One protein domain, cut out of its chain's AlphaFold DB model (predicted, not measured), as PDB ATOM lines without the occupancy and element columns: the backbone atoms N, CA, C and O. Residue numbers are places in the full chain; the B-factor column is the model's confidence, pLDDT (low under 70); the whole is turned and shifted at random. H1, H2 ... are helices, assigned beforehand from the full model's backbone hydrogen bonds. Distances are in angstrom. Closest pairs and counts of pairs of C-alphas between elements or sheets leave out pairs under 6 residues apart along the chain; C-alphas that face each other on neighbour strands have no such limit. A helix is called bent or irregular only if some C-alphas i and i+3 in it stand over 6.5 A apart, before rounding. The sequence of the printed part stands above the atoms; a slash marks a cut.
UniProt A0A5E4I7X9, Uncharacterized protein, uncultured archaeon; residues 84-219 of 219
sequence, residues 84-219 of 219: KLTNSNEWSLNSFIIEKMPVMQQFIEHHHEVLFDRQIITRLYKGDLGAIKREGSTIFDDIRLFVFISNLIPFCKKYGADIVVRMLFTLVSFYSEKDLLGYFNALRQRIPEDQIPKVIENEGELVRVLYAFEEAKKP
ATOM      1  N   LYS A  84     542.523 230.107 708.265       80.12
ATOM      2  CA  LYS A  84     542.324 228.739 707.767       80.12
ATOM      3  C   LYS A  84     540.901 228.242 708.022       80.12
ATOM      4  O   LYS A  84     540.358 228.383 709.119       80.12
ATOM      5  N   LEU A  85     540.329 227.618 706.998       77.62
ATOM      6  CA  LEU A  85     539.033 226.960 707.078       77.62
ATOM      7  C   LEU A  85     539.190 225.639 707.832       77.62
ATOM      8  O   LEU A  85     540.001 224.798 707.446       77.62
ATOM      9  N   THR A  86     538.424 225.463 708.903       68.69
ATOM     10  CA  THR A  86     538.352 224.205 709.659       68.69
ATOM     11  C   THR A  86     537.608 223.122 708.874       68.69
ATOM     12  O   THR A  86     538.043 221.977 708.892       68.69
ATOM     13  N   ASN A  87     536.566 223.496 708.121       69.44
ATOM     14  CA  ASN A  87     535.812 222.629 707.210       69.44
ATOM     15  C   ASN A  87     535.650 223.329 705.852       69.44
ATOM     16  O   ASN A  87     535.083 224.415 705.780       69.44
ATOM     17  N   SER A  88     536.115 222.716 704.758       62.12
ATOM     18  CA  SER A  88     536.097 223.332 703.414       62.12
ATOM     19  C   SER A  88     534.696 223.590 702.847       62.12
ATOM     20  O   SER A  88     534.560 224.361 701.903       62.12
ATOM     21  N   ASN A  89     533.668 222.938 703.400       62.69
ATOM     22  CA  ASN A  89     532.306 222.950 702.860       62.69
ATOM     23  C   ASN A  89     531.334 223.834 703.656       62.69
ATOM     24  O   ASN A  89     530.191 224.002 703.234       62.69
ATOM     25  N   GLU A  90     531.765 224.401 704.782       69.25
ATOM     26  CA  GLU A  90     530.933 225.282 705.599       69.25
ATOM     27  C   GLU A  90     531.303 226.738 705.340       69.25
ATOM     28  O   GLU A  90     532.475 227.125 705.266       69.25
ATOM     29  N   TRP A  91     530.280 227.569 705.173       74.62
ATOM     30  CA  TRP A  91     530.504 228.994 705.057       74.62
ATOM     31  C   TRP A  91     530.707 229.599 706.440       74.62
ATOM     32  O   TRP A  91     529.904 229.385 707.339       74.62
ATOM     33  N   SER A  92     531.772 230.375 706.593       79.75
ATOM     34  CA  SER A  92     532.143 231.019 707.847       79.75
ATOM     35  C   SER A  92     532.621 232.446 707.594       79.75
ATOM     36  O   SER A  92     532.889 232.835 706.453       79.75
ATOM     37  N   LEU A  93     532.817 233.212 708.671       80.94
ATOM     38  CA  LEU A  93     533.470 234.519 708.583       80.94
ATOM     39  C   LEU A  93     534.860 234.408 707.932       80.94
ATOM     40  O   LEU A  93     535.223 235.249 707.117       80.94
ATOM     41  N   ASN A  94     535.610 233.341 708.224       84.62
ATOM     42  CA  ASN A  94     536.898 233.075 707.584       84.62
ATOM     43  C   ASN A  94     536.751 232.822 706.075       84.62
ATOM     44  O   ASN A  94     537.562 233.324 705.299       84.62
ATOM     45  N   SER A  95     535.693 232.125 705.647       86.19
ATOM     46  CA  SER A  95     535.387 231.923 704.223       86.19
ATOM     47  C   SER A  95     535.138 233.257 703.518       86.19
ATOM     48  O   SER A  95     535.713 233.500 702.462       86.19
ATOM     49  N   PHE A  96     534.361 234.151 704.139       86.31
ATOM     50  CA  PHE A  96     534.128 235.504 703.626       86.31
ATOM     51  C   PHE A  96     535.420 236.327 703.528       86.31
ATOM     52  O   PHE A  96     535.679 236.968 702.514       86.31
ATOM     53  N   ILE A  97     536.259 236.284 704.569       88.31
ATOM     54  CA  ILE A  97     537.543 237.001 704.604       88.31
ATOM     55  C   ILE A  97     538.438 236.565 703.445       88.31
ATOM     56  O   ILE A  97     539.008 237.410 702.757       88.31
ATOM     57  N   ILE A  98     538.544 235.255 703.224       90.31
ATOM     58  CA  ILE A  98     539.351 234.687 702.145       90.31
ATOM     59  C   ILE A  98     538.776 235.072 700.777       90.31
ATOM     60  O   ILE A  98     539.526 235.517 699.910       90.31
ATOM     61  N   GLU A  99     537.459 234.946 700.593       90.69
ATOM     62  CA  GLU A  99     536.772 235.270 699.338       90.69
ATOM     63  C   GLU A  99     536.988 236.731 698.924       90.69
ATOM     64  O   GLU A  99     537.277 237.009 697.760       90.69
ATOM     65  N   LYS A 100     536.897 237.670 699.872       92.56
ATOM     66  CA  LYS A 100     537.046 239.108 699.596       92.56
ATOM     67  C   LYS A 100     538.495 239.591 699.603       92.56
ATOM     68  O   LYS A 100     538.744 240.758 699.294       92.56
ATOM     69  N   MET A 101     539.461 238.721 699.899       94.12
ATOM     70  CA  MET A 101     540.871 239.103 699.974       94.12
ATOM     71  C   MET A 101     541.421 239.726 698.678       94.12
ATOM     72  O   MET A 101     542.148 240.705 698.791       94.12
ATOM     73  N   PRO A 102     541.079 239.271 697.455       94.88
ATOM     74  CA  PRO A 102     541.582 239.906 696.232       94.88
ATOM     75  C   PRO A 102     541.205 241.390 696.114       94.88
ATOM     76  O   PRO A 102     542.053 242.225 695.809       94.88
ATOM     77  N   VAL A 103     539.951 241.736 696.423       95.75
ATOM     78  CA  VAL A 103     539.477 243.129 696.440       95.75
ATOM     79  C   VAL A 103     540.133 243.919 697.573       95.75
ATOM     80  O   VAL A 103     540.545 245.062 697.381       95.75
ATOM     81  N   MET A 104     540.282 243.304 698.750       96.50
ATOM     82  CA  MET A 104     540.977 243.932 699.876       96.50
ATOM     83  C   MET A 104     542.453 244.196 699.569       96.50
ATOM     84  O   MET A 104     542.971 245.233 699.967       96.50
ATOM     85  N   GLN A 105     543.123 243.299 698.844       97.00
ATOM     86  CA  GLN A 105     544.518 243.453 698.444       97.00
ATOM     87  C   GLN A 105     544.684 244.651 697.510       97.00
ATOM     88  O   GLN A 105     545.533 245.497 697.758       97.00
ATOM     89  N   GLN A 106     543.830 244.757 696.489       97.44
ATOM     90  CA  GLN A 106     543.839 245.898 695.571       97.44
ATOM     91  C   GLN A 106     543.612 247.214 696.316       97.44
ATOM     92  O   GLN A 106     544.301 248.196 696.060       97.44
ATOM     93  N   PHE A 107     542.683 247.232 697.274       98.00
ATOM     94  CA  PHE A 107     542.446 248.402 698.116       98.00
ATOM     95  C   PHE A 107     543.669 248.766 698.970       98.00
ATOM     96  O   PHE A 107     544.039 249.938 699.042       98.00
ATOM     97  N   ILE A 108     544.317 247.769 699.582       97.88
ATOM     98  CA  ILE A 108     545.538 247.953 700.376       97.88
ATOM     99  C   ILE A 108     546.652 248.536 699.510       97.88
ATOM    100  O   ILE A 108     547.233 249.543 699.893       97.88
ATOM    101  N   GLU A 109     546.924 247.946 698.350       97.31
ATOM    102  CA  GLU A 109     547.966 248.406 697.427       97.31
ATOM    103  C   GLU A 109     547.662 249.781 696.836       97.31
ATOM    104  O   GLU A 109     548.579 250.562 696.614       97.31
ATOM    105  N   HIS A 110     546.394 250.109 696.593       97.56
ATOM    106  CA  HIS A 110     546.029 251.404 696.025       97.56
ATOM    107  C   HIS A 110     546.111 252.545 697.049       97.56
ATOM    108  O   HIS A 110     546.474 253.665 696.696       97.56
ATOM    109  N   HIS A 111     545.802 252.269 698.320       97.94
ATOM    110  CA  HIS A 111     545.727 253.281 699.379       97.94
ATOM    111  C   HIS A 111     546.780 253.118 700.477       97.94
ATOM    112  O   HIS A 111     546.615 253.684 701.560       97.94
ATOM    113  N   HIS A 112     547.855 252.363 700.237       97.25
ATOM    114  CA  HIS A 112     548.824 252.016 701.279       97.25
ATOM    115  C   HIS A 112     549.399 253.255 701.994       97.25
ATOM    116  O   HIS A 112     549.466 253.275 703.221       97.25
ATOM    117  N   GLU A 113     549.698 254.330 701.257       97.06
ATOM    118  CA  GLU A 113     550.203 255.592 701.818       97.06
ATOM    119  C   GLU A 113     549.273 256.194 702.877       97.06
ATOM    120  O   GLU A 113     549.728 256.808 703.836       97.06
ATOM    121  N   VAL A 114     547.959 256.007 702.725       97.50
ATOM    122  CA  VAL A 114     546.950 256.515 703.662       97.50
ATOM    123  C   VAL A 114     546.663 255.497 704.763       97.50
ATOM    124  O   VAL A 114     546.589 255.866 705.934       97.50
ATOM    125  N   LEU A 115     546.511 254.219 704.407       97.62
ATOM    126  CA  LEU A 115     546.194 253.132 705.342       97.62
ATOM    127  C   LEU A 115     547.289 252.926 706.391       97.62
ATOM    128  O   LEU A 115     546.980 252.582 707.538       97.62
ATOM    129  N   PHE A 116     548.538 253.166 705.991       97.31
ATOM    130  CA  PHE A 116     549.738 253.023 706.808       97.31
ATOM    131  C   PHE A 116     550.460 254.357 707.037       97.31
ATOM    132  O   PHE A 116     551.619 254.357 707.449       97.31
ATOM    133  N   ASP A 117     549.791 255.497 706.810       96.25
ATOM    134  CA  ASP A 117     550.353 256.808 707.148       96.25
ATOM    135  C   ASP A 117     550.789 256.819 708.617       96.25
ATOM    136  O   ASP A 117     550.025 256.451 709.517       96.25
ATOM    137  N   ARG A 118     552.000 257.304 708.882       93.00
ATOM    138  CA  ARG A 118     552.596 257.263 710.220       93.00
ATOM    139  C   ARG A 118     551.717 257.935 711.271       93.00
ATOM    140  O   ARG A 118     551.585 257.412 712.378       93.00
ATOM    141  N   GLN A 119     551.114 259.086 710.967       94.62
ATOM    142  CA  GLN A 119     550.263 259.782 711.941       94.62
ATOM    143  C   GLN A 119     549.001 258.972 712.253       94.62
ATOM    144  O   GLN A 119     548.546 258.942 713.400       94.62
ATOM    145  N   ILE A 120     548.460 258.291 711.245       95.62
ATOM    146  CA  ILE A 120     547.290 257.426 711.362       95.62
ATOM    147  C   ILE A 120     547.627 256.145 712.145       95.62
ATOM    148  O   ILE A 120     546.893 255.802 713.072       95.62
ATOM    149  N   ILE A 121     548.752 255.486 711.858       95.62
ATOM    150  CA  ILE A 121     549.229 254.309 712.608       95.62
ATOM    151  C   ILE A 121     549.562 254.679 714.055       95.62
ATOM    152  O   ILE A 121     549.138 253.999 714.989       95.62
ATOM    153  N   THR A 122     550.242 255.806 714.270       93.69
ATOM    154  CA  THR A 122     550.526 256.320 715.619       93.69
ATOM    155  C   THR A 122     549.231 256.556 716.390       93.69
ATOM    156  O   THR A 122     549.153 256.207 717.565       93.69
ATOM    157  N   ARG A 123     548.190 257.102 715.746       93.31
ATOM    158  CA  ARG A 123     546.870 257.259 716.367       93.31
ATOM    159  C   ARG A 123     546.260 255.907 716.729       93.31
ATOM    160  O   ARG A 123     545.881 255.736 717.883       93.31
ATOM    161  N   LEU A 124     546.217 254.958 715.790       94.50
ATOM    162  CA  LEU A 124     545.650 253.621 716.003       94.50
ATOM    163  C   LEU A 124     546.231 252.947 717.249       94.50
ATOM    164  O   LEU A 124     545.478 252.422 718.063       94.50
ATOM    165  N   TYR A 125     547.548 253.024 717.430       93.88
ATOM    166  CA  TYR A 125     548.247 252.426 718.569       93.88
ATOM    167  C   TYR A 125     548.513 253.410 719.718       93.88
ATOM    168  O   TYR A 125     549.349 253.141 720.574       93.88
ATOM    169  N   LYS A 126     547.833 254.568 719.753       92.38
ATOM    170  CA  LYS A 126     547.940 255.596 720.813       92.38
ATOM    171  C   LYS A 126     549.376 256.065 721.102       92.38
ATOM    172  O   LYS A 126     549.687 256.495 722.210       92.38
ATOM    173  N   GLY A 127     550.263 255.975 720.112       91.19
ATOM    174  CA  GLY A 127     551.694 256.247 720.250       91.19
ATOM    175  C   GLY A 127     552.456 255.243 721.121       91.19
ATOM    176  O   GLY A 127     553.599 255.516 721.484       91.19
ATOM    177  N   ASP A 128     551.862 254.092 721.453       91.81
ATOM    178  CA  ASP A 128     552.512 253.020 722.203       91.81
ATOM    179  C   ASP A 128     553.246 252.052 721.261       91.81
ATOM    180  O   ASP A 128     552.657 251.211 720.576       91.81
ATOM    181  N   LEU A 129     554.577 252.129 721.284       91.25
ATOM    182  CA  LEU A 129     555.457 251.189 720.589       91.25
ATOM    183  C   LEU A 129     555.214 249.733 721.027       91.25
ATOM    184  O   LEU A 129     555.362 248.802 720.232       91.25
ATOM    185  N   GLY A 130     554.873 249.519 722.299       91.62
ATOM    186  CA  GLY A 130     554.536 248.208 722.843       91.62
ATOM    187  C   GLY A 130     553.278 247.629 722.202       91.62
ATOM    188  O   GLY A 130     553.277 246.448 721.856       91.62
ATOM    189  N   ALA A 131     552.248 248.451 721.990       92.25
ATOM    190  CA  ALA A 131     551.021 248.052 721.310       92.25
ATOM    191  C   ALA A 131     551.293 247.632 719.858       92.25
ATOM    192  O   ALA A 131     550.872 246.549 719.462       92.25
ATOM    193  N   ILE A 132     552.107 248.379 719.098       92.69
ATOM    194  CA  ILE A 132     552.523 247.964 717.738       92.69
ATOM    195  C   ILE A 132     553.208 246.597 717.754       92.69
ATOM    196  O   ILE A 132     552.935 245.735 716.921       92.69
ATOM    197  N   LYS A 133     554.098 246.372 718.720       90.25
ATOM    198  CA  LYS A 133     554.847 245.116 718.844       90.25
ATOM    199  C   LYS A 133     553.967 243.911 719.183       90.25
ATOM    200  O   LYS A 133     554.309 242.801 718.778       90.25
ATOM    201  N   ARG A 134     552.890 244.110 719.950       90.62
ATOM    202  CA  ARG A 134     551.953 243.046 720.353       90.62
ATOM    203  C   ARG A 134     550.858 242.816 719.317       90.62
ATOM    204  O   ARG A 134     550.529 241.674 719.023       90.62
ATOM    205  N   GLU A 135     550.321 243.895 718.760       91.81
ATOM    206  CA  GLU A 135     549.080 243.884 717.987       91.81
ATOM    207  C   GLU A 135     549.257 244.312 716.526       91.81
ATOM    208  O   GLU A 135     548.289 244.330 715.771       91.81
ATOM    209  N   GLY A 136     550.472 244.620 716.070       92.75
ATOM    210  CA  GLY A 136     550.736 245.019 714.683       92.75
ATOM    211  C   GLY A 136     550.193 244.037 713.635       92.75
ATOM    212  O   GLY A 136     549.725 244.440 712.576       92.75
ATOM    213  N   SER A 137     550.138 242.749 713.983       92.62
ATOM    214  CA  SER A 137     549.600 241.656 713.160       92.62
ATOM    215  C   SER A 137     548.095 241.719 712.878       92.62
ATOM    216  O   SER A 137     547.564 240.939 712.083       92.62
ATOM    217  N   THR A 138     547.381 242.614 713.550       92.38
ATOM    218  CA  THR A 138     545.929 242.775 713.416       92.38
ATOM    219  C   THR A 138     545.545 243.957 712.526       92.38
ATOM    220  O   THR A 138     544.362 244.140 712.265       92.38
ATOM    221  N   ILE A 139     546.515 244.696 711.971       95.25
ATOM    222  CA  ILE A 139     546.254 245.844 711.086       95.25
ATOM    223  C   ILE A 139     545.319 245.498 709.918       95.25
ATOM    224  O   ILE A 139     544.437 246.272 709.562       95.25
ATOM    225  N   PHE A 140     545.451 244.300 709.345       94.94
ATOM    226  CA  PHE A 140     544.598 243.862 708.241       94.94
ATOM    227  C   PHE A 140     543.165 243.558 708.694       94.94
ATOM    228  O   PHE A 140     542.222 243.791 707.938       94.94
ATOM    229  N   ASP A 141     542.983 243.091 709.933       90.81
ATOM    230  CA  ASP A 141     541.655 242.944 710.529       90.81
ATOM    231  C   ASP A 141     541.022 244.318 710.781       90.81
ATOM    232  O   ASP A 141     539.827 244.488 710.532       90.81
ATOM    233  N   ASP A 142     541.820 245.308 711.197       93.25
ATOM    234  CA  ASP A 142     541.365 246.685 711.408       93.25
ATOM    235  C   ASP A 142     540.922 247.330 710.080       93.25
ATOM    236  O   ASP A 142     539.832 247.901 709.998       93.25
ATOM    237  N   ILE A 143     541.715 247.181 709.011       95.94
ATOM    238  CA  ILE A 143     541.375 247.656 707.655       95.94
ATOM    239  C   ILE A 143     540.112 246.954 707.138       95.94
ATOM    240  O   ILE A 143     539.215 247.596 706.587       95.94
ATOM    241  N   ARG A 144     539.986 245.640 707.346       91.88
ATOM    242  CA  ARG A 144     538.771 244.905 706.971       91.88
ATOM    243  C   ARG A 144     537.552 245.414 707.732       91.88
ATOM    244  O   ARG A 144     536.490 245.581 707.136       91.88
ATOM    245  N   LEU A 145     537.684 245.660 709.033       90.31
ATOM    246  CA  LEU A 145     536.595 246.178 709.856       90.31
ATOM    247  C   LEU A 145     536.159 247.573 709.390       90.31
ATOM    248  O   LEU A 145     534.960 247.840 709.304       90.31
ATOM    249  N   PHE A 146     537.111 248.430 709.015       92.69
ATOM    250  CA  PHE A 146     536.832 249.723 708.394       92.69
ATOM    251  C   PHE A 146     535.977 249.585 707.125       92.69
ATOM    252  O   PHE A 146     534.940 250.249 706.994       92.69
ATOM    253  N   VAL A 147     536.384 248.704 706.206       94.00
ATOM    254  CA  VAL A 147     535.654 248.435 704.958       94.00
ATOM    255  C   VAL A 147     534.263 247.875 705.256       94.00
ATOM    256  O   VAL A 147     533.271 248.370 704.718       94.00
ATOM    257  N   PHE A 148     534.164 246.897 706.157       89.44
ATOM    258  CA  PHE A 148     532.902 246.272 706.546       89.44
ATOM    259  C   PHE A 148     531.907 247.291 707.116       89.44
ATOM    260  O   PHE A 148     530.785 247.395 706.625       89.44
ATOM    261  N   ILE A 149     532.322 248.111 708.087       88.12
ATOM    262  CA  ILE A 149     531.457 249.150 708.670       88.12
ATOM    263  C   ILE A 149     531.023 250.161 707.604       88.12
ATOM    264  O   ILE A 149     529.880 250.617 707.619       88.12
ATOM    265  N   SER A 150     531.906 250.510 706.670       90.25
ATOM    266  CA  SER A 150     531.571 251.435 705.583       90.25
ATOM    267  C   SER A 150     530.531 250.837 704.625       90.25
ATOM    268  O   SER A 150     529.609 251.536 704.221       90.25
ATOM    269  N   ASN A 151     530.583 249.523 704.375       89.38
ATOM    270  CA  ASN A 151     529.562 248.797 703.614       89.38
ATOM    271  C   ASN A 151     528.217 248.675 704.359       89.38
ATOM    272  O   ASN A 151     527.179 248.591 703.712       89.38
ATOM    273  N   LEU A 152     528.199 248.701 705.700       85.12
ATOM    274  CA  LEU A 152     526.962 248.646 706.495       85.12
ATOM    275  C   LEU A 152     526.163 249.955 706.503       85.12
ATOM    276  O   LEU A 152     524.945 249.926 706.698       85.12
ATOM    277  N   ILE A 153     526.819 251.103 706.310       83.62
ATOM    278  CA  ILE A 153     526.173 252.424 706.400       83.62
ATOM    279  C   ILE A 153     524.987 252.564 705.429       83.62
ATOM    280  O   ILE A 153     523.913 252.963 705.889       83.62
ATOM    281  N   PRO A 154     525.110 252.226 704.129       82.69
ATOM    282  CA  PRO A 154     523.989 252.304 703.193       82.69
ATOM    283  C   PRO A 154     522.782 251.456 703.609       82.69
ATOM    284  O   PRO A 154     521.649 251.930 703.532       82.69
ATOM    285  N   PHE A 155     523.009 250.234 704.107       77.38
ATOM    286  CA  PHE A 155     521.931 249.373 704.602       77.38
ATOM    287  C   PHE A 155     521.257 249.985 705.830       77.38
ATOM    288  O   PHE A 155     520.034 250.074 705.883       77.38
ATOM    289  N   CYS A 156     522.037 250.485 706.789       80.50
ATOM    290  CA  CYS A 156     521.475 251.100 707.988       80.50
ATOM    291  C   CYS A 156     520.621 252.328 707.648       80.50
ATOM    292  O   CYS A 156     519.518 252.454 708.172       80.50
ATOM    293  N   LYS A 157     521.065 253.170 706.705       80.88
ATOM    294  CA  LYS A 157     520.266 254.298 706.198       80.88
ATOM    295  C   LYS A 157     518.966 253.829 705.538       80.88
ATOM    296  O   LYS A 157     517.912 254.396 705.809       80.88
ATOM    297  N   LYS A 158     519.015 252.773 704.713       79.88
ATOM    298  CA  LYS A 158     517.838 252.200 704.030       79.88
ATOM    299  C   LYS A 158     516.745 251.754 705.010       79.88
ATOM    300  O   LYS A 158     515.568 251.934 704.716       79.88
ATOM    301  N   TYR A 159     517.124 251.196 706.160       77.31
ATOM    302  CA  TYR A 159     516.183 250.669 707.157       77.31
ATOM    303  C   TYR A 159     515.918 251.611 708.344       77.31
ATOM    304  O   TYR A 159     515.285 251.196 709.311       77.31
ATOM    305  N   GLY A 160     516.414 252.855 708.314       75.12
ATOM    306  CA  GLY A 160     516.302 253.779 709.454       75.12
ATOM    307  C   GLY A 160     517.031 253.292 710.716       75.12
ATOM    308  O   GLY A 160     516.671 253.647 711.836       75.12
ATOM    309  N   ALA A 161     518.050 252.450 710.542       77.56
ATOM    310  CA  ALA A 161     518.803 251.777 711.593       77.56
ATOM    311  C   ALA A 161     520.149 252.465 711.887       77.56
ATOM    312  O   ALA A 161     521.109 251.810 712.294       77.56
ATOM    313  N   ASP A 162     520.253 253.788 711.719       73.31
ATOM    314  CA  ASP A 162     521.486 254.559 711.974       73.31
ATOM    315  C   ASP A 162     522.064 254.333 713.382       73.31
ATOM    316  O   ASP A 162     523.275 254.439 713.610       73.31
ATOM    317  N   ILE A 163     521.205 253.975 714.339       68.94
ATOM    318  CA  ILE A 163     521.604 253.632 715.702       68.94
ATOM    319  C   ILE A 163     522.505 252.388 715.767       68.94
ATOM    320  O   ILE A 163     523.371 252.324 716.634       68.94
ATOM    321  N   VAL A 164     522.379 251.442 714.830       71.88
ATOM    322  CA  VAL A 164     523.214 250.229 714.752       71.88
ATOM    323  C   VAL A 164     524.659 250.591 714.432       71.88
ATOM    324  O   VAL A 164     525.573 250.110 715.096       71.88
ATOM    325  N   VAL A 165     524.882 251.513 713.494       72.88
ATOM    326  CA  VAL A 165     526.229 252.008 713.176       72.88
ATOM    327  C   VAL A 165     526.850 252.694 714.395       72.88
ATOM    328  O   VAL A 165     528.013 252.459 714.715       72.88
ATOM    329  N   ARG A 166     526.067 253.496 715.127       67.31
ATOM    330  CA  ARG A 166     526.527 254.144 716.368       67.31
ATOM    331  C   ARG A 166     526.856 253.126 717.459       67.31
ATOM    332  O   ARG A 166     527.874 253.278 718.131       67.31
ATOM    333  N   MET A 167     526.040 252.084 717.612       69.19
ATOM    334  CA  MET A 167     526.312 250.979 718.536       69.19
ATOM    335  C   MET A 167     527.599 250.244 718.156       69.19
ATOM    336  O   MET A 167     528.435 250.025 719.026       69.19
ATOM    337  N   LEU A 168     527.819 249.944 716.872       73.75
ATOM    338  CA  LEU A 168     529.058 249.319 716.400       73.75
ATOM    339  C   LEU A 168     530.281 250.194 716.688       73.75
ATOM    340  O   LEU A 168     531.259 249.698 717.237       73.75
ATOM    341  N   PHE A 169     530.221 251.498 716.409       72.00
ATOM    342  CA  PHE A 169     531.309 252.414 716.767       72.00
ATOM    343  C   PHE A 169     531.552 252.489 718.276       72.00
ATOM    344  O   PHE A 169     532.700 252.554 718.708       72.00
ATOM    345  N   THR A 170     530.488 252.431 719.078       65.31
ATOM    346  CA  THR A 170     530.592 252.390 720.541       65.31
ATOM    347  C   THR A 170     531.272 251.097 720.994       65.31
ATOM    348  O   THR A 170     532.197 251.144 721.797       65.31
ATOM    349  N   LEU A 171     530.903 249.948 720.424       68.00
ATOM    350  CA  LEU A 171     531.547 248.663 720.709       68.00
ATOM    351  C   LEU A 171     533.030 248.667 720.325       68.00
ATOM    352  O   LEU A 171     533.878 248.247 721.107       68.00
ATOM    353  N   VAL A 172     533.349 249.215 719.154       72.00
ATOM    354  CA  VAL A 172     534.723 249.386 718.668       72.00
ATOM    355  C   VAL A 172     535.534 250.326 719.574       72.00
ATOM    356  O   VAL A 172     536.733 250.123 719.746       72.00
ATOM    357  N   SER A 173     534.895 251.307 720.215       65.06
ATOM    358  CA  SER A 173     535.568 252.218 721.153       65.06
ATOM    359  C   SER A 173     535.985 251.567 722.480       65.06
ATOM    360  O   SER A 173     536.844 252.112 723.171       65.06
ATOM    361  N   PHE A 174     535.440 250.394 722.828       65.75
ATOM    362  CA  PHE A 174     535.826 249.661 724.042       65.75
ATOM    363  C   PHE A 174     537.118 248.843 723.896       65.75
ATOM    364  O   PHE A 174     537.607 248.314 724.894       65.75
ATOM    365  N   TYR A 175     537.706 248.752 722.697       65.62
ATOM    366  CA  TYR A 175     539.024 248.138 722.515       65.62
ATOM    367  C   TYR A 175     540.097 249.037 723.143       65.62
ATOM    368  O   TYR A 175     540.587 249.979 722.530       65.62
ATOM    369  N   SER A 176     540.443 248.774 724.404       66.69
ATOM    370  CA  SER A 176     541.275 249.667 725.221       66.69
ATOM    371  C   SER A 176     542.707 249.839 724.702       66.69
ATOM    372  O   SER A 176     543.293 250.900 724.927       66.69
ATOM    373  N   GLU A 177     543.255 248.864 723.972       76.81
ATOM    374  CA  GLU A 177     544.632 248.918 723.449       76.81
ATOM    375  C   GLU A 177     544.770 249.748 722.160       76.81
ATOM    376  O   GLU A 177     545.856 250.253 721.881       76.81
ATOM    377  N   LYS A 178     543.672 250.007 721.430       86.31
ATOM    378  CA  LYS A 178     543.691 250.761 720.165       86.31
ATOM    379  C   LYS A 178     542.713 251.926 720.134       86.31
ATOM    380  O   LYS A 178     541.728 251.961 720.861       86.31
ATOM    381  N   ASP A 179     542.980 252.913 719.289       90.75
ATOM    382  CA  ASP A 179     542.022 253.962 718.927       90.75
ATOM    383  C   ASP A 179     541.441 253.685 717.534       90.75
ATOM    384  O   ASP A 179     541.722 254.379 716.553       90.75
ATOM    385  N   LEU A 180     540.637 252.622 717.439       91.19
ATOM    386  CA  LEU A 180     540.010 252.212 716.179       91.19
ATOM    387  C   LEU A 180     539.061 253.283 715.630       91.19
ATOM    388  O   LEU A 180     539.012 253.504 714.423       91.19
ATOM    389  N   LEU A 181     538.333 253.987 716.504       89.44
ATOM    390  CA  LEU A 181     537.440 255.065 716.083       89.44
ATOM    391  C   LEU A 181     538.234 256.240 715.494       89.44
ATOM    392  O   LEU A 181     537.891 256.741 714.421       89.44
ATOM    393  N   GLY A 182     539.307 256.665 716.163       91.38
ATOM    394  CA  GLY A 182     540.193 257.712 715.667       91.38
ATOM    395  C   GLY A 182     540.902 257.328 714.369       91.38
ATOM    396  O   GLY A 182     541.059 258.189 713.497       91.38
ATOM    397  N   TYR A 183     541.276 256.054 714.218       93.88
ATOM    398  CA  TYR A 183     541.820 255.482 712.983       93.88
ATOM    399  C   TYR A 183     540.795 255.538 711.841       93.88
ATOM    400  O   TYR A 183     541.056 256.163 710.814       93.88
ATOM    401  N   PHE A 184     539.586 255.001 712.034       93.06
ATOM    402  CA  PHE A 184     538.537 254.994 711.005       93.06
ATOM    403  C   PHE A 184     538.126 256.404 710.581       93.06
ATOM    404  O   PHE A 184     537.965 256.664 709.389       93.06
ATOM    405  N   ASN A 185     538.004 257.337 711.527       92.31
ATOM    406  CA  ASN A 185     537.706 258.732 711.209       92.31
ATOM    407  C   ASN A 185     538.818 259.382 710.373       92.31
ATOM    408  O   ASN A 185     538.511 260.130 709.448       92.31
ATOM    409  N   ALA A 186     540.090 259.080 710.655       95.12
ATOM    410  CA  ALA A 186     541.207 259.577 709.853       95.12
ATOM    411  C   ALA A 186     541.183 259.016 708.424       95.12
ATOM    412  O   ALA A 186     541.387 259.770 707.474       95.12
ATOM    413  N   LEU A 187     540.874 257.723 708.270       96.38
ATOM    414  CA  LEU A 187     540.740 257.100 706.955       96.38
ATOM    415  C   LEU A 187     539.599 257.726 706.146       96.38
ATOM    416  O   LEU A 187     539.826 258.116 705.008       96.38
ATOM    417  N   ARG A 188     538.406 257.922 706.726       93.31
ATOM    418  CA  ARG A 188     537.265 258.545 706.009       93.31
ATOM    419  C   ARG A 188     537.520 259.971 705.549       93.31
ATOM    420  O   ARG A 188     536.903 260.424 704.596       93.31
ATOM    421  N   GLN A 189     538.388 260.698 706.247       95.69
ATOM    422  CA  GLN A 189     538.757 262.055 705.851       95.69
ATOM    423  C   GLN A 189     539.696 262.079 704.637       95.69
ATOM    424  O   GLN A 189     539.823 263.126 704.008       95.69
ATOM    425  N   ARG A 190     540.371 260.964 704.328       96.81
ATOM    426  CA  ARG A 190     541.417 260.887 703.295       96.81
ATOM    427  C   ARG A 190     541.103 259.912 702.158       96.81
ATOM    428  O   ARG A 190     541.652 260.076 701.078       96.81
ATOM    429  N   ILE A 191     540.236 258.928 702.391       96.56
ATOM    430  CA  ILE A 191     539.769 257.955 701.402       96.56
ATOM    431  C   ILE A 191     538.299 258.273 701.094       96.56
ATOM    432  O   ILE A 191     537.450 258.097 701.976       96.56
ATOM    433  N   PRO A 192     537.988 258.755 699.878       93.81
ATOM    434  CA  PRO A 192     536.619 258.960 699.413       93.81
ATOM    435  C   PRO A 192     535.751 257.703 699.556       93.81
ATOM    436  O   PRO A 192     536.218 256.584 699.348       93.81
ATOM    437  N   GLU A 193     534.472 257.878 699.903       90.50
ATOM    438  CA  GLU A 193     533.544 256.763 700.161       90.50
ATOM    439  C   GLU A 193     533.367 255.846 698.939       90.50
ATOM    440  O   GLU A 193     533.244 254.634 699.090       90.50
ATOM    441  N   ASP A 194     533.414 256.405 697.729       92.00
ATOM    442  CA  ASP A 194     533.321 255.685 696.455       92.00
ATOM    443  C   ASP A 194     534.581 254.878 696.102       92.00
ATOM    444  O   ASP A 194     534.519 254.006 695.236       92.00
ATOM    445  N   GLN A 195     535.698 255.123 696.793       95.25
ATOM    446  CA  GLN A 195     536.949 254.368 696.651       95.25
ATOM    447  C   GLN A 195     537.068 253.226 697.670       95.25
ATOM    448  O   GLN A 195     537.952 252.376 697.557       95.25
ATOM    449  N   ILE A 196     536.168 253.160 698.658       95.50
ATOM    450  CA  ILE A 196     536.111 252.041 699.600       95.50
ATOM    451  C   ILE A 196     535.455 250.843 698.897       95.50
ATOM    452  O   ILE A 196     534.346 250.971 698.371       95.50
ATOM    453  N   PRO A 197     536.088 249.657 698.896       94.38
ATOM    454  CA  PRO A 197     535.577 248.515 698.160       94.38
ATOM    455  C   PRO A 197     534.216 248.062 698.682       94.38
ATOM    456  O   PRO A 197     533.975 247.988 699.893       94.38
ATOM    457  N   LYS A 198     533.340 247.686 697.748       90.81
ATOM    458  CA  LYS A 198     532.082 247.019 698.067       90.81
ATOM    459  C   LYS A 198     532.350 245.538 698.291       90.81
ATOM    460  O   LYS A 198     532.626 244.809 697.347       90.81
ATOM    461  N   VAL A 199     532.301 245.118 699.550       89.81
ATOM    462  CA  VAL A 199     532.467 243.714 699.959       89.81
ATOM    463  C   VAL A 199     531.146 243.071 700.372       89.81
ATOM    464  O   VAL A 199     531.109 241.868 700.581       89.81
ATOM    465  N   ILE A 200     530.079 243.865 700.508       87.31
ATOM    466  CA  ILE A 200     528.706 243.394 700.695       87.31
ATOM    467  C   ILE A 200     527.889 243.930 699.524       87.31
ATOM    468  O   ILE A 200     527.571 245.119 699.467       87.31
ATOM    469  N   GLU A 201     527.566 243.065 698.574       83.50
ATOM    470  CA  GLU A 201     526.911 243.448 697.322       83.50
ATOM    471  C   GLU A 201     525.384 243.435 697.435       83.50
ATOM    472  O   GLU A 201     524.696 244.159 696.714       83.50
ATOM    473  N   ASN A 202     524.836 242.620 698.340       82.38
ATOM    474  CA  ASN A 202     523.395 242.456 698.508       82.38
ATOM    475  C   ASN A 202     522.994 242.080 699.947       82.38
ATOM    476  O   ASN A 202     523.824 241.751 700.793       82.38
ATOM    477  N   GLU A 203     521.686 242.124 700.218       80.19
ATOM    478  CA  GLU A 203     521.112 241.789 701.530       80.19
ATOM    479  C   GLU A 203     521.352 240.330 701.931       80.19
ATOM    480  O   GLU A 203     521.572 240.055 703.106       80.19
ATOM    481  N   GLY A 204     521.353 239.397 700.974       82.25
ATOM    482  CA  GLY A 204     521.624 237.987 701.253       82.25
ATOM    483  C   GLY A 204     523.034 237.776 701.802       82.25
ATOM    484  O   GLY A 204     523.219 237.049 702.775       82.25
ATOM    485  N   GLU A 205     524.020 238.465 701.233       80.31
ATOM    486  CA  GLU A 205     525.403 238.457 701.709       80.31
ATOM    487  C   GLU A 205     525.543 239.121 703.083       80.31
ATOM    488  O   GLU A 205     526.196 238.562 703.963       80.31
ATOM    489  N   LEU A 206     524.868 240.257 703.303       81.56
ATOM    490  CA  LEU A 206     524.822 240.915 704.612       81.56
ATOM    491  C   LEU A 206     524.300 239.964 705.693       81.56
ATOM    492  O   LEU A 206     524.930 239.791 706.735       81.56
ATOM    493  N   VAL A 207     523.153 239.338 705.429       79.25
ATOM    494  CA  VAL A 207     522.509 238.385 706.334       79.25
ATOM    495  C   VAL A 207     523.450 237.222 706.630       79.25
ATOM    496  O   VAL A 207     523.657 236.885 707.793       79.25
ATOM    497  N   ARG A 208     524.093 236.663 705.599       77.88
ATOM    498  CA  ARG A 208     525.067 235.574 705.737       77.88
ATOM    499  C   ARG A 208     526.213 235.964 706.680       77.88
ATOM    500  O   ARG A 208     526.494 235.229 707.623       77.88
ATOM    501  N   VAL A 209     526.818 237.141 706.485       79.25
ATOM    502  CA  VAL A 209     527.912 237.661 707.334       79.25
ATOM    503  C   VAL A 209     527.474 237.879 708.772       79.25
ATOM    504  O   VAL A 209     528.186 237.453 709.681       79.25
ATOM    505  N   LEU A 210     526.308 238.479 708.998       77.25
ATOM    506  CA  LEU A 210     525.794 238.696 710.349       77.25
ATOM    507  C   LEU A 210     525.485 237.374 711.071       77.25
ATOM    508  O   LEU A 210     525.845 237.237 712.238       77.25
ATOM    509  N   TYR A 211     524.920 236.377 710.381       72.81
ATOM    510  CA  TYR A 211     524.656 235.056 710.965       72.81
ATOM    511  C   TYR A 211     525.932 234.327 711.404       72.81
ATOM    512  O   TYR A 211     525.945 233.721 712.475       72.81
ATOM    513  N   ALA A 212     527.038 234.433 710.659       67.81
ATOM    514  CA  ALA A 212     528.306 233.838 711.100       67.81
ATOM    515  C   ALA A 212     528.836 234.448 712.411       67.81
ATOM    516  O   ALA A 212     529.512 233.756 713.175       67.81
ATOM    517  N   PHE A 213     528.514 235.710 712.717       64.44
ATOM    518  CA  PHE A 213     528.830 236.302 714.022       64.44
ATOM    519  C   PHE A 213     527.945 235.767 715.156       64.44
ATOM    520  O   PHE A 213     528.365 235.801 716.314       64.44
ATOM    521  N   GLU A 214     526.733 235.294 714.857       59.06
ATOM    522  CA  GLU A 214     525.856 234.653 715.842       59.06
ATOM    523  C   GLU A 214     526.301 233.221 716.147       59.06
ATOM    524  O   GLU A 214     526.321 232.818 717.309       59.06
ATOM    525  N   GLU A 215     526.711 232.460 715.130       55.69
ATOM    526  CA  GLU A 215     527.188 231.085 715.318       55.69
ATOM    527  C   GLU A 215     528.530 231.021 716.048       55.69
ATOM    528  O   GLU A 215     528.696 230.173 716.919       55.69
ATOM    529  N   ALA A 216     529.436 231.977 715.810       54.97
ATOM    530  CA  ALA A 216     530.704 232.087 716.540       54.97
ATOM    531  C   ALA A 216     530.546 232.358 718.055       54.97
ATOM    532  O   ALA A 216     531.534 232.325 718.789       54.97
ATOM    533  N   LYS A 217     529.325 232.652 718.531       48.06
ATOM    534  CA  LYS A 217     528.995 232.840 719.955       48.06
ATOM    535  C   LYS A 217     528.385 231.603 720.616       48.06
ATOM    536  O   LYS A 217     528.145 231.641 721.823       48.06
ATOM    537  N   LYS A 218     528.088 230.540 719.862       38.97
ATOM    538  CA  LYS A 218     527.601 229.285 720.443       38.97
ATOM    539  C   LYS A 218     528.811 228.511 721.003       38.97
ATOM    540  O   LYS A 218     529.777 228.347 720.262       38.97
ATOM    541  N   PRO A 219     528.795 228.144 722.299       41.72
ATOM    542  CA  PRO A 219     529.917 227.496 722.978       41.72
ATOM    543  C   PRO A 219     530.230 226.103 722.426       41.72
ATOM    544  O   PRO A 219     529.290 225.439 721.927       41.72
TER     545      PRO A 219
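This is residues 84 to 219 of the 219 residues of an uncharacterized protein of uncultured archaeon (UniProt A0A5E4I7X9). A long, kinked helix, H3, runs through the middle of a rounded, all-helix domain; H4 folds back beside its later part as a helical hairpin, while H1 and H5 cross it. Short H2 packs on H5, and H6 meets the beginning of H1. The printed part has 136 residues with six named helices, H1 to H6 in chain order, and no named strand. It is compact, with a radius of gyration of the C-alphas of 15.4 A and spans of 40 by 36 by 30 A.

Find C-alpha 129 at (555.457, 251.189, 720.589); from there H3, residues 129 to 158, runs 41.1 A to C-alpha 158 at (517.838, 252.200, 704.030). It has a kink of 82 degrees near residue 137 and is irregular: C-alphas 134 and 137 are 7.7 A apart. H1, residues 93 to 115, spans 22.8 A, with a kink of 68 degrees near residue 105; it too is irregular, C-alphas 110 and 113 being 8.3 A apart. Look next for H2 at residues 118 to 124, 9.7 A, H4 at 162 to 173, 17.0 A, and H5 at 180 to 190, 15.6 A. H6, residues 203 to 215, runs 18.5 A and ends at C-alpha 215, (527.188, 231.085, 715.318).

Start at H3: its residues 149 to 156 touch H4 at a shallow tilt of 4 degrees, opposite ways, and the closest C-alphas, of Cys 156 and Asp 162, are 5.3 A apart. H5 is close to H3 but not clearly touching, with the C-alphas of Phe 146 and Phe 184 closest at 6.1 A. H1 is also close to H3 but not clearly touching; the closest C-alphas are those of Met 104 and Arg 144, 7.5 A. H5 is the hub and touches H2, H4 and H1. The closest C-alphas of H2 and H5 are those of Leu 124 and Tyr 183, 5.2 A; of H4 and H5, those of Ser 173 and Leu 181, 6.1 A. H1 and H5 touch only at their ends, and only just, with 3 pairs of C-alphas within 8 A; Leu 115 and Leu 187 have the closest C-alphas, 6.9 A. At residues 93 to 96, H1 touches H6, where the C-alphas of Leu 93 and Ala 212 are closest at 5.8 A. H4 and H6 are apart. Every O i to N i+4 pair is within hydrogen-bond range in H2 and H4, against 15 of 19 in H1, 19 of 26 in H3, 6 of 7 in H5 and 8 of 9 in H6.

The C-alphas farthest apart, of Asn 89 and Gly 127, are 42.3 A apart. The printed part has no cut. Residues 191 to 202 make the long link from H5 to H6. Mean pLDDT of the printed part is 84.5; among the residues under 70 are 86 to 90, 173 to 176 and 212 to 219, the last of these the chain's last residue.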